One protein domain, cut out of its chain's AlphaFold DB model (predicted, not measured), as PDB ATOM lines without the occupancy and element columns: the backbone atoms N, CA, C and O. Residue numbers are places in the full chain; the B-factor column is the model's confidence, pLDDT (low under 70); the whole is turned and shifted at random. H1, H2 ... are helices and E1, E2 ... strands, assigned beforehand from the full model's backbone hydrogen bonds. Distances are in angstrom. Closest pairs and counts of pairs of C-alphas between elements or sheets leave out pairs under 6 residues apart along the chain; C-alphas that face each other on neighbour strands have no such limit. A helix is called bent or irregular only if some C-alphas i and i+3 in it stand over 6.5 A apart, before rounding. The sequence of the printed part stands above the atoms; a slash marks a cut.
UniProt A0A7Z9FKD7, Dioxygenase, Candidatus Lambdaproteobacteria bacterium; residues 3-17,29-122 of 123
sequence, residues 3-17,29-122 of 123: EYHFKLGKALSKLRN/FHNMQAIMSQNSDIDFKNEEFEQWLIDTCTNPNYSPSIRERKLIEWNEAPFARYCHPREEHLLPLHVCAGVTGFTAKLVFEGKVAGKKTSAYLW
ATOM      1  N   GLU A   3     115.429 109.642 187.332       97.62
ATOM      2  CA  GLU A   3     114.062 109.106 187.363       97.62
ATOM      3  C   GLU A   3     113.170 109.892 188.326       97.62
ATOM      4  O   GLU A   3     112.035 110.233 187.993       97.62
ATOM      5  N   TYR A   4     113.695 110.239 189.504       98.06
ATOM      6  CA  TYR A   4     112.970 111.061 190.469       98.06
ATOM      7  C   TYR A   4     112.583 112.428 189.885       98.06
ATOM      8  O   TYR A   4     111.440 112.856 190.029       98.06
ATOM      9  N   HIS A   5     113.501 113.094 189.177       98.06
ATOM     10  CA  HIS A   5     113.253 114.416 188.586       98.06
ATOM     11  C   HIS A   5     112.265 114.341 187.417       98.06
ATOM     12  O   HIS A   5     111.404 115.208 187.278       98.06
ATOM     13  N   PHE A   6     112.309 113.265 186.629       98.06
ATOM     14  CA  PHE A   6     111.314 113.027 185.586       98.06
ATOM     15  C   PHE A   6     109.914 112.787 186.179       98.06
ATOM     16  O   PHE A   6     108.931 113.376 185.727       98.06
ATOM     17  N   LYS A   7     109.814 111.973 187.243       98.12
ATOM     18  CA  LYS A   7     108.559 111.742 187.983       98.12
ATOM     19  C   LYS A   7     108.024 113.019 188.633       98.12
ATOM     20  O   LYS A   7     106.813 113.230 188.619       98.12
ATOM     21  N   LEU A   8     108.901 113.882 189.145       97.88
ATOM     22  CA  LEU A   8     108.521 115.210 189.629       97.88
ATOM     23  C   LEU A   8     107.881 116.036 188.507       97.88
ATOM     24  O   LEU A   8     106.794 116.572 188.699       97.88
ATOM     25  N   GLY A   9     108.486 116.065 187.317       97.25
ATOM     26  CA  GLY A   9     107.885 116.690 186.137       97.25
ATOM     27  C   GLY A   9     106.483 116.154 185.839       97.25
ATOM     28  O   GLY A   9     105.535 116.931 185.720       97.25
ATOM     29  N   LYS A  10     106.312 114.825 185.827       96.94
ATOM     30  CA  LYS A  10     104.995 114.191 185.633       96.94
ATOM     31  C   LYS A  10     103.969 114.644 186.669       96.94
ATOM     32  O   LYS A  10     102.823 114.907 186.309       96.94
ATOM     33  N   ALA A  11     104.362 114.757 187.936       97.00
ATOM     34  CA  ALA A  11     103.481 115.237 189.000       97.00
ATOM     35  C   ALA A  11     103.058 116.706 188.796       97.00
ATOM     36  O   ALA A  11     101.915 117.056 189.084       97.00
ATOM     37  N   LEU A  12     103.942 117.539 188.236       95.75
ATOM     38  CA  LEU A  12     103.683 118.947 187.917       95.75
ATOM     39  C   LEU A  12     102.876 119.153 186.622       95.75
ATOM     40  O   LEU A  12     102.415 120.264 186.369       95.75
ATOM     41  N   SER A  13     102.668 118.110 185.811       93.81
ATOM     42  CA  SER A  13     102.011 118.205 184.494       93.81
ATOM     43  C   SER A  13     100.642 118.893 184.523       93.81
ATOM     44  O   SER A  13     100.303 119.617 183.587       93.81
ATOM     45  N   LYS A  14      99.874 118.729 185.609       92.12
ATOM     46  CA  LYS A  14      98.543 119.336 185.768       92.12
ATOM     47  C   LYS A  14      98.578 120.866 185.813       92.12
ATOM     48  O   LYS A  14      97.640 121.488 185.321       92.12
ATOM     49  N   LEU A  15      99.673 121.459 186.303       91.69
ATOM     50  CA  LEU A  15      99.828 122.916 186.408       91.69
ATOM     51  C   LEU A  15      99.832 123.607 185.038       91.69
ATOM     52  O   LEU A  15      99.536 124.793 184.939       91.69
ATOM     53  N   ARG A  16     100.101 122.870 183.950       88.81
ATOM     54  CA  ARG A  16     100.046 123.420 182.585       88.81
ATOM     55  C   ARG A  16      98.672 123.953 182.191       88.81
ATOM     56  O   ARG A  16      98.593 124.803 181.311       88.81
ATOM     57  N   ASN A  17      97.609 123.492 182.847       87.25
ATOM     58  CA  ASN A  17      96.248 123.964 182.596       87.25
ATOM     59  C   ASN A  17      95.883 125.207 183.430       87.25
ATOM     60  O   ASN A  17      94.777 125.723 183.305       87.25
ATOM     61  N   PHE A  29     126.119 121.033 179.504       96.50
ATOM     62  CA  PHE A  29     127.491 120.624 179.800       96.50
ATOM     63  C   PHE A  29     127.898 121.143 181.188       96.50
ATOM     64  O   PHE A  29     127.699 122.311 181.476       96.50
ATOM     65  N   HIS A  30     128.488 120.328 182.063       95.75
ATOM     66  CA  HIS A  30     128.909 120.767 183.402       95.75
ATOM     67  C   HIS A  30     130.215 120.118 183.886       95.75
ATOM     68  O   HIS A  30     130.372 119.724 185.044       95.75
ATOM     69  N   ASN A  31     131.203 120.011 182.999       95.31
ATOM     70  CA  ASN A  31     132.553 119.629 183.392       95.31
ATOM     71  C   ASN A  31     133.444 120.861 183.574       95.31
ATOM     72  O   ASN A  31     134.029 121.379 182.623       95.31
ATOM     73  N   MET A  32     133.581 121.301 184.826       93.56
ATOM     74  CA  MET A  32     134.371 122.484 185.174       93.56
ATOM     75  C   MET A  32     135.855 122.347 184.835       93.56
ATOM     76  O   MET A  32     136.464 123.328 184.420       93.56
ATOM     77  N   GLN A  33     136.433 121.145 184.930       92.00
ATOM     78  CA  GLN A  33     137.831 120.931 184.538       92.00
ATOM     79  C   GLN A  33     138.018 121.193 183.038       92.00
ATOM     80  O   GLN A  33     138.967 121.862 182.640       92.00
ATOM     81  N   ALA A  34     137.078 120.723 182.214       91.56
ATOM     82  CA  ALA A  34     137.097 120.924 180.766       91.56
ATOM     83  C   ALA A  34     136.732 122.355 180.327       91.56
ATOM     84  O   ALA A  34     137.096 122.758 179.224       91.56
ATOM     85  N   ILE A  35     135.994 123.111 181.147       91.56
ATOM     86  CA  ILE A  35     135.737 124.544 180.930       91.56
ATOM     87  C   ILE A  35     136.989 125.361 181.283       91.56
ATOM     88  O   ILE A  35     137.397 126.239 180.528       91.56
ATOM     89  N   MET A  36     137.624 125.057 182.417       90.56
ATOM     90  CA  MET A  36     138.786 125.800 182.916       90.56
ATOM     91  C   MET A  36     140.070 125.537 182.127       90.56
ATOM     92  O   MET A  36     140.968 126.372 182.164       90.56
ATOM     93  N   SER A  37     140.169 124.415 181.409       86.00
ATOM     94  CA  SER A  37     141.351 124.100 180.599       86.00
ATOM     95  C   SER A  37     141.533 125.009 179.375       86.00
ATOM     96  O   SER A  37     142.579 124.927 178.744       86.00
ATOM     97  N   GLN A  38     140.556 125.870 179.044       69.06
ATOM     98  CA  GLN A  38     140.599 126.854 177.947       69.06
ATOM     99  C   GLN A  38     141.101 126.307 176.595       69.06
ATOM    100  O   GLN A  38     141.641 127.053 175.781       69.06
ATOM    101  N   ASN A  39     140.898 125.016 176.317       69.56
ATOM    102  CA  ASN A  39     141.188 124.478 174.992       69.56
ATOM    103  C   ASN A  39     140.224 125.113 173.982       69.56
ATOM    104  O   ASN A  39     139.010 124.931 174.079       69.56
ATOM    105  N   SER A  40     140.778 125.864 173.029       64.94
ATOM    106  CA  SER A  40     140.037 126.545 171.961       64.94
ATOM    107  C   SER A  40     139.517 125.600 170.875       64.94
ATOM    108  O   SER A  40     138.759 126.024 170.003       64.94
ATOM    109  N   ASP A  41     139.931 124.335 170.918       76.44
ATOM    110  CA  ASP A  41     139.576 123.331 169.924       76.44
ATOM    111  C   ASP A  41     138.152 122.801 170.108       76.44
ATOM    112  O   ASP A  41     137.548 122.868 171.183       76.44
ATOM    113  N   ILE A  42     137.609 122.248 169.022       82.75
ATOM    114  CA  ILE A  42     136.310 121.578 169.028       82.75
ATOM    115  C   ILE A  42     136.364 120.396 170.002       82.75
ATOM    116  O   ILE A  42     137.148 119.460 169.845       82.75
ATOM    117  N   ASP A  43     135.481 120.425 170.995       92.81
ATOM    118  CA  ASP A  43     135.321 119.345 171.956       92.81
ATOM    119  C   ASP A  43     134.381 118.279 171.382       92.81
ATOM    120  O   ASP A  43     133.169 118.315 171.596       92.81
ATOM    121  N   PHE A  44     134.939 117.324 170.634       95.19
ATOM    122  CA  PHE A  44     134.153 116.275 169.970       95.19
ATOM    123  C   PHE A  44     133.266 115.481 170.944       95.19
ATOM    124  O   PHE A  44     132.195 115.014 170.572       95.19
ATOM    125  N   LYS A  45     133.685 115.340 172.209       96.56
ATOM    126  CA  LYS A  45     132.916 114.617 173.226       96.56
ATOM    127  C   LYS A  45     131.654 115.382 173.610       96.56
ATOM    128  O   LYS A  45     130.605 114.775 173.813       96.56
ATOM    129  N   ASN A  46     131.763 116.706 173.706       96.81
ATOM    130  CA  ASN A  46     130.621 117.583 173.924       96.81
ATOM    131  C   ASN A  46     129.681 117.591 172.714       96.81
ATOM    132  O   ASN A  46     128.478 117.492 172.923       96.81
ATOM    133  N   GLU A  47     130.209 117.655 171.490       97.19
ATOM    134  CA  GLU A  47     129.401 117.602 170.261       97.19
ATOM    135  C   GLU A  47     128.544 116.327 170.190       97.19
ATOM    136  O   GLU A  47     127.338 116.414 169.974       97.19
ATOM    137  N   GLU A  48     129.138 115.158 170.445       98.50
ATOM    138  CA  GLU A  48     128.441 113.863 170.402       98.50
ATOM    139  C   GLU A  48     127.359 113.737 171.486       98.50
ATOM    140  O   GLU A  48     126.246 113.277 171.212       98.50
ATOM    141  N   PHE A  49     127.655 114.176 172.715       98.56
ATOM    142  CA  PHE A  49     126.658 114.195 173.790       98.56
ATOM    143  C   PHE A  49     125.499 115.141 173.463       98.56
ATOM    144  O   PHE A  49     124.331 114.793 173.640       98.56
ATOM    145  N   GLU A  50     125.813 116.335 172.967       98.12
ATOM    146  CA  GLU A  50     124.813 117.344 172.641       98.12
ATOM    147  C   GLU A  50     123.927 116.885 171.479       98.12
ATOM    148  O   GLU A  50     122.705 117.014 171.540       98.12
ATOM    149  N   GLN A  51     124.516 116.273 170.450       98.50
ATOM    150  CA  GLN A  51     123.773 115.712 169.326       98.50
ATOM    151  C   GLN A  51     122.809 114.609 169.779       98.50
ATOM    152  O   GLN A  51     121.661 114.567 169.325       98.50
ATOM    153  N   TRP A  52     123.247 113.746 170.702       98.69
ATOM    154  CA  TRP A  52     122.384 112.749 171.333       98.69
ATOM    155  C   TRP A  52     121.243 113.394 172.132       98.69
ATOM    156  O   TRP A  52     120.107 112.912 172.071       98.69
ATOM    157  N   LEU A  53     121.513 114.471 172.874       98.69
ATOM    158  CA  LEU A  53     120.505 115.145 173.696       98.69
ATOM    159  C   LEU A  53     119.454 115.839 172.820       98.69
ATOM    160  O   LEU A  53     118.256 115.668 173.055       98.69
ATOM    161  N   ILE A  54     119.892 116.529 171.760       98.75
ATOM    162  CA  ILE A  54     119.014 117.141 170.757       98.75
ATOM    163  C   ILE A  54     118.109 116.077 170.135       98.75
ATOM    164  O   ILE A  54     116.891 116.215 170.224       98.75
ATOM    165  N   ASP A  55     118.663 114.982 169.607       98.69
ATOM    166  CA  ASP A  55     117.863 113.883 169.045       98.69
ATOM    167  C   ASP A  55     116.867 113.315 170.074       98.69
ATOM    168  O   ASP A  55     115.673 113.191 169.796       98.69
ATOM    169  N   THR A  56     117.317 113.052 171.302       98.44
ATOM    170  CA  THR A  56     116.461 112.532 172.379       98.44
ATOM    171  C   THR A  56     115.252 113.436 172.638       98.44
ATOM    172  O   THR A  56     114.120 112.954 172.766       98.44
ATOM    173  N   CYS A  57     115.466 114.749 172.689       98.31
ATOM    174  CA  CYS A  57     114.419 115.720 172.978       98.31
ATOM    175  C   CYS A  57     113.514 116.009 171.772       98.31
ATOM    176  O   CYS A  57     112.306 116.168 171.962       98.31
ATOM    177  N   THR A  58     114.052 116.052 170.549       98.44
ATOM    178  CA  THR A  58     113.348 116.615 169.382       98.44
ATOM    179  C   THR A  58     112.953 115.602 168.315       98.44
ATOM    180  O   THR A  58     112.242 115.970 167.382       98.44
ATOM    181  N   ASN A  59     113.358 114.334 168.418       98.12
ATOM    182  CA  ASN A  59     112.986 113.325 167.429       98.12
ATOM    183  C   ASN A  59     111.483 112.980 167.533       98.12
ATOM    184  O   ASN A  59     111.038 112.487 168.580       98.12
ATOM    185  N   PRO A  60     110.680 113.221 166.475       97.00
ATOM    186  CA  PRO A  60     109.239 112.982 166.501       97.00
ATOM    187  C   PRO A  60     108.873 111.494 166.439       97.00
ATOM    188  O   PRO A  60     107.751 111.138 166.784       97.00
ATOM    189  N   ASN A  61     109.805 110.626 166.037       97.62
ATOM    190  CA  ASN A  61     109.576 109.184 165.937       97.62
ATOM    191  C   ASN A  61     109.703 108.473 167.292       97.62
ATOM    192  O   ASN A  61     109.367 107.295 167.409       97.62
ATOM    193  N   TYR A  62     110.196 109.161 168.324       97.50
ATOM    194  CA  TYR A  62     110.268 108.609 169.671       97.50
ATOM    195  C   TYR A  62     108.933 108.748 170.392       97.50
ATOM    196  O   TYR A  62     108.403 109.846 170.573       97.50
ATOM    197  N   SER A  63     108.424 107.614 170.879       96.69
ATOM    198  CA  SER A  63     107.327 107.614 171.837       96.69
ATOM    199  C   SER A  63     107.750 108.313 173.140       96.69
ATOM    200  O   SER A  63     108.945 108.349 173.469       96.69
ATOM    201  N   PRO A  64     106.789 108.800 173.948       96.00
ATOM    202  CA  PRO A  64     107.085 109.338 175.275       96.00
ATOM    203  C   PRO A  64     107.896 108.376 176.154       96.00
ATOM    204  O   PRO A  64     108.819 108.808 176.839       96.00
ATOM    205  N   SER A  65     107.620 107.069 176.084       96.69
ATOM    206  CA  SER A  65     108.346 106.046 176.849       96.69
ATOM    207  C   SER A  65     109.798 105.868 176.398       96.69
ATOM    208  O   SER A  65     110.680 105.698 177.238       96.69
ATOM    209  N   ILE A  66     110.076 105.941 175.090       97.62
ATOM    210  CA  ILE A  66     111.450 105.890 174.566       97.62
ATOM    211  C   ILE A  66     112.230 107.119 175.033       97.62
ATOM    212  O   ILE A  66     113.356 106.980 175.509       97.62
ATOM    213  N   ARG A  67     111.628 108.311 174.933       97.62
ATOM    214  CA  ARG A  67     112.256 109.565 175.368       97.62
ATOM    215  C   ARG A  67     112.544 109.560 176.866       97.62
ATOM    216  O   ARG A  67     113.658 109.877 177.267       97.62
ATOM    217  N   GLU A  68     111.563 109.166 177.673       98.00
ATOM    218  CA  GLU A  68     111.721 109.015 179.119       98.00
ATOM    219  C   GLU A  68     112.873 108.073 179.454       98.00
ATOM    220  O   GLU A  68     113.764 108.458 180.203       98.00
ATOM    221  N   ARG A  69     112.905 106.877 178.854       98.25
ATOM    222  CA  ARG A  69     113.978 105.910 179.102       98.25
ATOM    223  C   ARG A  69     115.349 106.485 178.746       98.25
ATOM    224  O   ARG A  69     116.243 106.441 179.580       98.25
ATOM    225  N   LYS A  70     115.500 107.083 177.556       98.31
ATOM    226  CA  LYS A  70     116.761 107.717 177.126       98.31
ATOM    227  C   LYS A  70     117.218 108.809 178.101       98.31
ATOM    228  O   LYS A  70     118.403 108.892 178.395       98.31
ATOM    229  N   LEU A  71     116.299 109.621 178.624       97.94
ATOM    230  CA  LEU A  71     116.631 110.656 179.606       97.94
ATOM    231  C   LEU A  71     116.954 110.067 180.987       97.94
ATOM    232  O   LEU A  71     117.894 110.522 181.633       97.94
ATOM    233  N   ILE A  72     116.226 109.056 181.461       97.88
ATOM    234  CA  ILE A  72     116.530 108.391 182.737       97.88
ATOM    235  C   ILE A  72     117.914 107.731 182.683       97.88
ATOM    236  O   ILE A  72     118.706 107.898 183.611       97.88
ATOM    237  N   GLU A  73     118.217 107.064 181.571       97.88
ATOM    238  CA  GLU A  73     119.473 106.363 181.280       97.88
ATOM    239  C   GLU A  73     120.508 107.277 180.596       97.88
ATOM    240  O   GLU A  73     121.387 106.803 179.880       97.88
ATOM    241  N   TRP A  74     120.429 108.603 180.788       98.06
ATOM    242  CA  TRP A  74     121.300 109.567 180.092       98.06
ATOM    243  C   TRP A  74     122.798 109.295 180.291       98.06
ATOM    244  O   TRP A  74     123.614 109.704 179.471       98.06
ATOM    245  N   ASN A  75     123.178 108.619 181.377       97.19
ATOM    246  CA  ASN A  75     124.562 108.259 181.666       97.19
ATOM    247  C   ASN A  75     125.141 107.223 180.687       97.19
ATOM    248  O   ASN A  75     126.360 107.075 180.654       97.19
ATOM    249  N   GLU A  76     124.294 106.546 179.909       97.88
ATOM    250  CA  GLU A  76     124.680 105.647 178.814       97.88
ATOM    251  C   GLU A  76     124.877 106.395 177.482       97.88
ATOM    252  O   GLU A  76     125.275 105.801 176.479       97.88
ATOM    253  N   ALA A  77     124.596 107.703 177.438       98.38
ATOM    254  CA  ALA A  77     124.834 108.512 176.250       98.38
ATOM    255  C   ALA A  77     126.339 108.635 175.939       98.38
ATOM    256  O   ALA A  77     127.177 108.573 176.851       98.38
ATOM    257  N   PRO A  78     126.706 108.890 174.669       98.50
ATOM    258  CA  PRO A  78     128.088 109.160 174.290       98.50
ATOM    259  C   PRO A  78     128.701 110.243 175.179       98.50
ATOM    260  O   PRO A  78     128.174 111.344 175.291       98.50
ATOM    261  N   PHE A  79     129.810 109.914 175.846       98.19
ATOM    262  CA  PHE A  79     130.566 110.842 176.693       98.19
ATOM    263  C   PHE A  79     129.759 111.523 177.813       98.19
ATOM    264  O   PHE A  79     130.179 112.559 178.330       98.19
ATOM    265  N   ALA A  80     128.652 110.921 178.257       97.75
ATOM    266  CA  ALA A  80     127.777 111.482 179.283       97.75
ATOM    267  C   ALA A  80     128.537 111.924 180.540       97.75
ATOM    268  O   ALA A  80     128.427 113.069 180.967       97.75
ATOM    269  N   ARG A  81     129.387 111.050 181.096       97.00
ATOM    270  CA  ARG A  81     130.178 111.348 182.305       97.00
ATOM    271  C   ARG A  81     131.337 112.312 182.078       97.00
ATOM    272  O   ARG A  81     131.826 112.904 183.035       97.00
ATOM    273  N   TYR A  82     131.759 112.489 180.829       96.81
ATOM    274  CA  TYR A  82     132.679 113.563 180.487       96.81
ATOM    275  C   TYR A  82     131.960 114.909 180.490       96.81
ATOM    276  O   TYR A  82     132.496 115.847 181.066       96.81
ATOM    277  N   CYS A  83     130.769 115.011 179.895       97.00
ATOM    278  CA  CYS A  83     130.000 116.259 179.867       97.00
ATOM    279  C   CYS A  83     129.422 116.605 181.243       97.00
ATOM    280  O   CYS A  83     129.403 117.767 181.626       97.00
ATOM    281  N   HIS A  84     129.015 115.592 182.005       97.25
ATOM    282  CA  HIS A  84     128.393 115.701 183.321       97.25
ATOM    283  C   HIS A  84     129.029 114.693 184.282       97.25
ATOM    284  O   HIS A  84     128.544 113.562 184.417       97.25
ATOM    285  N   PRO A  85     130.106 115.073 184.993       95.38
ATOM    286  CA  PRO A  85     130.676 114.231 186.045       95.38
ATOM    287  C   PRO A  85     129.619 113.829 187.090       95.38
ATOM    288  O   PRO A  85     129.616 112.703 187.589       95.38
ATOM    289  N   ARG A  86     128.667 114.735 187.350       91.00
ATOM    290  CA  ARG A  86     127.426 114.527 188.107       91.00
ATOM    291  C   ARG A  86     126.249 115.086 187.315       91.00
ATOM    292  O   ARG A  86     126.425 116.004 186.527       91.00
ATOM    293  N   GLU A  87     125.051 114.560 187.547       85.75
ATOM    294  CA  GLU A  87     123.838 114.928 186.800       85.75
ATOM    295  C   GLU A  87     123.307 116.352 187.057       85.75
ATOM    296  O   GLU A  87     122.391 116.789 186.369       85.75
ATOM    297  N   GLU A  88     123.822 117.062 188.061       86.81
ATOM    298  CA  GLU A  88     123.138 118.172 188.740       86.81
ATOM    299  C   GLU A  88     122.589 119.274 187.811       86.81
ATOM    300  O   GLU A  88     121.409 119.611 187.907       86.81
ATOM    301  N   HIS A  89     123.382 119.768 186.856       94.56
ATOM    302  CA  HIS A  89     122.967 120.837 185.936       94.56
ATOM    303  C   HIS A  89     122.132 120.357 184.746       94.56
ATOM    304  O   HIS A  89     121.512 121.183 184.073       94.56
ATOM    305  N   LEU A  90     122.068 119.044 184.512       97.31
ATOM    306  CA  LEU A  90     121.207 118.442 183.497       97.31
ATOM    307  C   LEU A  90     119.790 118.188 184.035       97.31
ATOM    308  O   LEU A  90     118.823 118.307 183.290       97.31
ATOM    309  N   LEU A  91     119.639 117.891 185.332       97.69
ATOM    310  CA  LEU A  91     118.357 117.502 185.945       97.69
ATOM    311  C   LEU A  91     117.172 118.472 185.749       97.69
ATOM    312  O   LEU A  91     116.042 117.982 185.671       97.69
ATOM    313  N   PRO A  92     117.349 119.805 185.641       97.62
ATOM    314  CA  PRO A  92     116.243 120.699 185.294       97.62
ATOM    315  C   PRO A  92     115.560 120.333 183.964       97.62
ATOM    316  O   PRO A  92     114.339 120.472 183.841       97.62
ATOM    317  N   LEU A  93     116.316 119.800 182.995       97.62
ATOM    318  CA  LEU A  93     115.778 119.297 181.730       97.62
ATOM    319  C   LEU A  93     114.869 118.088 181.959       97.62
ATOM    320  O   LEU A  93     113.792 118.030 181.370       97.62
ATOM    321  N   HIS A  94     115.244 117.153 182.840       97.94
ATOM    322  CA  HIS A  94     114.418 115.985 183.176       97.94
ATOM    323  C   HIS A  94     113.068 116.380 183.762       97.94
ATOM    324  O   HIS A  94     112.060 115.764 183.419       97.94
ATOM    325  N   VAL A  95     113.038 117.414 184.607       97.81
ATOM    326  CA  VAL A  95     111.777 117.949 185.138       97.81
ATOM    327  C   VAL A  95     110.923 118.481 183.990       97.81
ATOM    328  O   VAL A  95     109.792 118.032 183.825       97.81
ATOM    329  N   CYS A  96     111.462 119.367 183.145       97.31
ATOM    330  CA  CYS A  96     110.716 119.959 182.026       97.31
ATOM    331  C   CYS A  96     110.214 118.907 181.026       97.31
ATOM    332  O   CYS A  96     109.055 118.938 180.614       97.31
ATOM    333  N   ALA A  97     111.055 117.931 180.686       97.25
ATOM    334  CA  ALA A  97     110.683 116.825 179.818       97.25
ATOM    335  C   ALA A  97     109.597 115.941 180.452       97.25
ATOM    336  O   ALA A  97     108.688 115.502 179.752       97.25
ATOM    337  N   GLY A  98     109.644 115.718 181.770       97.12
ATOM    338  CA  GLY A  98     108.636 114.952 182.506       97.12
ATOM    339  C   GLY A  98     107.271 115.636 182.589       97.12
ATOM    340  O   GLY A  98     106.252 114.950 182.639       97.12
ATOM    341  N   VAL A  99     107.225 116.974 182.559       96.31
ATOM    342  CA  VAL A  99     105.969 117.747 182.562       96.31
ATOM    343  C   VAL A  99     105.109 117.431 181.336       96.31
ATOM    344  O   VAL A  99     103.880 117.414 181.437       96.31
ATOM    345  N   THR A 100     105.720 117.203 180.171       89.31
ATOM    346  CA  THR A 100     104.970 116.979 178.924       89.31
ATOM    347  C   THR A 100     105.085 115.547 178.410       89.31
ATOM    348  O   THR A 100     104.100 114.995 177.936       89.31
ATOM    349  N   GLY A 101     106.272 114.940 178.484       83.31
ATOM    350  CA  GLY A 101     106.606 113.662 177.851       83.31
ATOM    351  C   GLY A 101     106.685 113.713 176.318       83.31
ATOM    352  O   GLY A 101     107.090 112.733 175.688       83.31
ATOM    353  N   PHE A 102     106.333 114.841 175.697       91.94
ATOM    354  CA  PHE A 102     106.237 114.995 174.248       91.94
ATOM    355  C   PHE A 102     107.517 115.557 173.629       91.94
ATOM    356  O   PHE A 102     108.494 115.870 174.311       91.94
ATOM    357  N   THR A 103     107.525 115.604 172.299       96.81
ATOM    358  CA  THR A 103     108.645 116.107 171.509       96.81
ATOM    359  C   THR A 103     108.845 117.591 171.785       96.81
ATOM    360  O   THR A 103     107.894 118.371 171.728       96.81
ATOM    361  N   ALA A 104     110.081 117.970 172.089       97.94
ATOM    362  CA  ALA A 104     110.467 119.359 172.268       97.94
ATOM    363  C   ALA A 104     110.777 120.014 170.918       97.94
ATOM    364  O   ALA A 104     111.146 119.347 169.950       97.94
ATOM    365  N   LYS A 105     110.717 121.340 170.880       98.25
ATOM    366  CA  LYS A 105     111.361 122.151 169.848       98.25
ATOM    367  C   LYS A 105     112.737 122.578 170.348       98.25
ATOM    368  O   LYS A 105     112.847 123.042 171.480       98.25
ATOM    369  N   LEU A 106     113.759 122.461 169.504       98.31
ATOM    370  CA  LEU A 106     115.049 123.115 169.732       98.31
ATOM    371  C   LEU A 106     114.860 124.620 169.521       98.31
ATOM    372  O   LEU A 106     114.463 125.038 168.435       98.31
ATOM    373  N   VAL A 107     115.088 125.422 170.559       97.94
ATOM    374  CA  VAL A 107     114.913 126.889 170.501       97.94
ATOM    375  C   VAL A 107     116.225 127.652 170.629       97.94
ATOM    376  O   VAL A 107     116.274 128.842 170.337       97.94
ATOM    377  N   PHE A 108     117.293 126.965 171.025       98.00
ATOM    378  CA  PHE A 108     118.650 127.488 171.014       98.00
ATOM    379  C   PHE A 108     119.632 126.345 170.781       98.00
ATOM    380  O   PHE A 108     119.476 125.276 171.367       98.00
ATOM    381  N   GLU A 109     120.652 126.607 169.971       97.19
ATOM    382  CA  GLU A 109     121.861 125.802 169.831       97.19
ATOM    383  C   GLU A 109     123.022 126.775 169.617       97.19
ATOM    384  O   GLU A 109     122.971 127.643 168.743       97.19
ATOM    385  N   GLY A 110     124.057 126.680 170.441       95.19
ATOM    386  CA  GLY A 110     125.183 127.604 170.380       95.19
ATOM    387  C   GLY A 110     126.291 127.214 171.339       95.19
ATOM    388  O   GLY A 110     126.298 126.108 171.873       95.19
ATOM    389  N   LYS A 111     127.240 128.127 171.561       93.69
ATOM    390  CA  LYS A 111     128.327 127.923 172.522       93.69
ATOM    391  C   LYS A 111     128.167 128.822 173.739       93.69
ATOM    392  O   LYS A 111     128.015 130.033 173.600       93.69
ATOM    393  N   VAL A 112     128.283 128.236 174.923       92.25
ATOM    394  CA  VAL A 112     128.349 128.934 176.211       92.25
ATOM    395  C   VAL A 112     129.594 128.433 176.934       92.25
ATOM    396  O   VAL A 112     129.844 127.234 176.980       92.25
ATOM    397  N   ALA A 113     130.431 129.348 177.434       90.31
ATOM    398  CA  ALA A 113     131.736 129.009 178.021       90.31
ATOM    399  C   ALA A 113     132.608 128.097 177.120       90.31
ATOM    400  O   ALA A 113     133.315 127.213 177.599       90.31
ATOM    401  N   GLY A 114     132.524 128.285 175.797       91.25
ATOM    402  CA  GLY A 114     133.263 127.493 174.807       91.25
ATOM    403  C   GLY A 114     132.701 126.091 174.534       91.25
ATOM    404  O   GLY A 114     133.241 125.391 173.681       91.25
ATOM    405  N   LYS A 115     131.612 125.688 175.199       93.94
ATOM    406  CA  LYS A 115     130.971 124.375 175.051       93.94
ATOM    407  C   LYS A 115     129.653 124.501 174.301       93.94
ATOM    408  O   LYS A 115     128.909 125.454 174.521       93.94
ATOM    409  N   LYS A 116     129.391 123.570 173.388       95.44
ATOM    410  CA  LYS A 116     128.121 123.464 172.678       95.44
ATOM    411  C   LYS A 116     126.998 123.156 173.662       95.44
ATOM    412  O   LYS A 116     127.176 122.377 174.599       95.44
ATOM    413  N   THR A 117     125.868 123.818 173.465       96.31
ATOM    414  CA  THR A 117     124.730 123.804 174.379       96.31
ATOM    415  C   THR A 117     123.439 124.094 173.646       96.31
ATOM    416  O   THR A 117     123.432 124.846 172.669       96.31
ATOM    417  N   SER A 118     122.345 123.554 174.169       98.19
ATOM    418  CA  SER A 118     121.007 123.727 173.627       98.19
ATOM    419  C   SER A 118     119.973 124.132 174.675       98.19
ATOM    420  O   SER A 118     120.165 123.981 175.883       98.19
ATOM    421  N   ALA A 119     118.853 124.668 174.190       98.31
ATOM    422  CA  ALA A 119     117.648 124.881 174.980       98.31
ATOM    423  C   ALA A 119     116.411 124.397 174.222       98.31
ATOM    424  O   ALA A 119     116.343 124.449 172.989       98.31
ATOM    425  N   TYR A 120     115.411 123.961 174.985       98.19
ATOM    426  CA  TYR A 120     114.244 123.263 174.468       98.19
ATOM    427  C   TYR A 120     112.946 123.902 174.952       98.19
ATOM    428  O   TYR A 120     112.840 124.328 176.102       98.19
ATOM    429  N   LEU A 121     111.946 123.915 174.076       97.44
ATOM    430  CA  LEU A 121     110.588 124.349 174.377       97.44
ATOM    431  C   LEU A 121     109.623 123.181 174.186       97.44
ATOM    432  O   LEU A 121     109.552 122.598 173.104       97.44
ATOM    433  N   TRP A 122     108.845 122.880 175.221       94.25
ATOM    434  CA  TRP A 122     107.722 121.955 175.134       94.25
ATOM    435  C   TRP A 122     106.415 122.737 175.156       94.25
ATOM    436  O   TRP A 122     106.231 123.603 176.010       94.25
TER     437      TRP A 122
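This is residues 3 to 17 and 29 to 122 of the 123 residues of the protein "Dioxygenase" of Candidatus Lambdaproteobacteria bacterium (UniProt A0A7Z9FKD7). What is the shape? A hairpin of two strands, E1 and E2, and the long helix H3 run side by side along an elongated body, H3 packing mostly on E2. Toward one end H4 folds back from H3, H6 packs on H4 and H1 on H6; short H2 lies toward the other end. What is it made of? There are 109 printed residues, with six named helices followed by two antiparallel named strands: mixed, helices and strands. How large is it? It is compact, with a radius of gyration of the C-alphas of 14.1 A, and spans 45 by 24 by 24 A.

How do the strands pair? E1, residues 105 to 112, and E2, residues 115 to 121, form an antiparallel hairpin at 157 degrees; N 107 and O 119, 2.9 A apart, are within hydrogen-bond range. What touches H3, residues 44 to 58? H4, residues 64 to 72, makes a helical hairpin with it, touching its residues 56 to 57 alone; the closest C-alphas, of Thr 56 and Arg 67, are 6.0 A apart. H5, residues 80 to 83, touches its residues 45 to 49 alone, closest at the C-alphas of Asn 46 and Cys 83, 6.1 A. What comes farther out? H6, residues 91 to 100, touches H4, with the C-alphas of Leu 71 and His 94 closest at 6.8 A. H1, residues 3 to 17, touches H6 at a steep tilt of 46 degrees, the C-alphas of Gly 9 and Gly 98 closest at 4.1 A; H2, residues 32 to 36, touches no helix. Are the helix backbones whole? Every O i to N i+4 pair is within hydrogen-bond range in H2, H3 and H4, against 7 of 11 in H1 and 5 of 6 in H6; H5 is too short for one.

Where do the elements begin and end? H1 begins at C-alpha 3, (114.062, 109.106, 187.363), and E2 ends at C-alpha 121, (110.588, 124.349, 174.377). How long are the longer ones? H1 measures 23.7 A and is irregular, with C-alphas 11 and 14 7.2 A apart; H3 measures 20.8 A, E2 20.4 A and E1 19.4 A.

Is anything missing? Residues 18 to 28 are not printed, and C-alphas 17 and 29 are 31.5 A apart across the cut; of the links printed whole, none is long. Where is confidence low? Residues 38 to 40 are under 70.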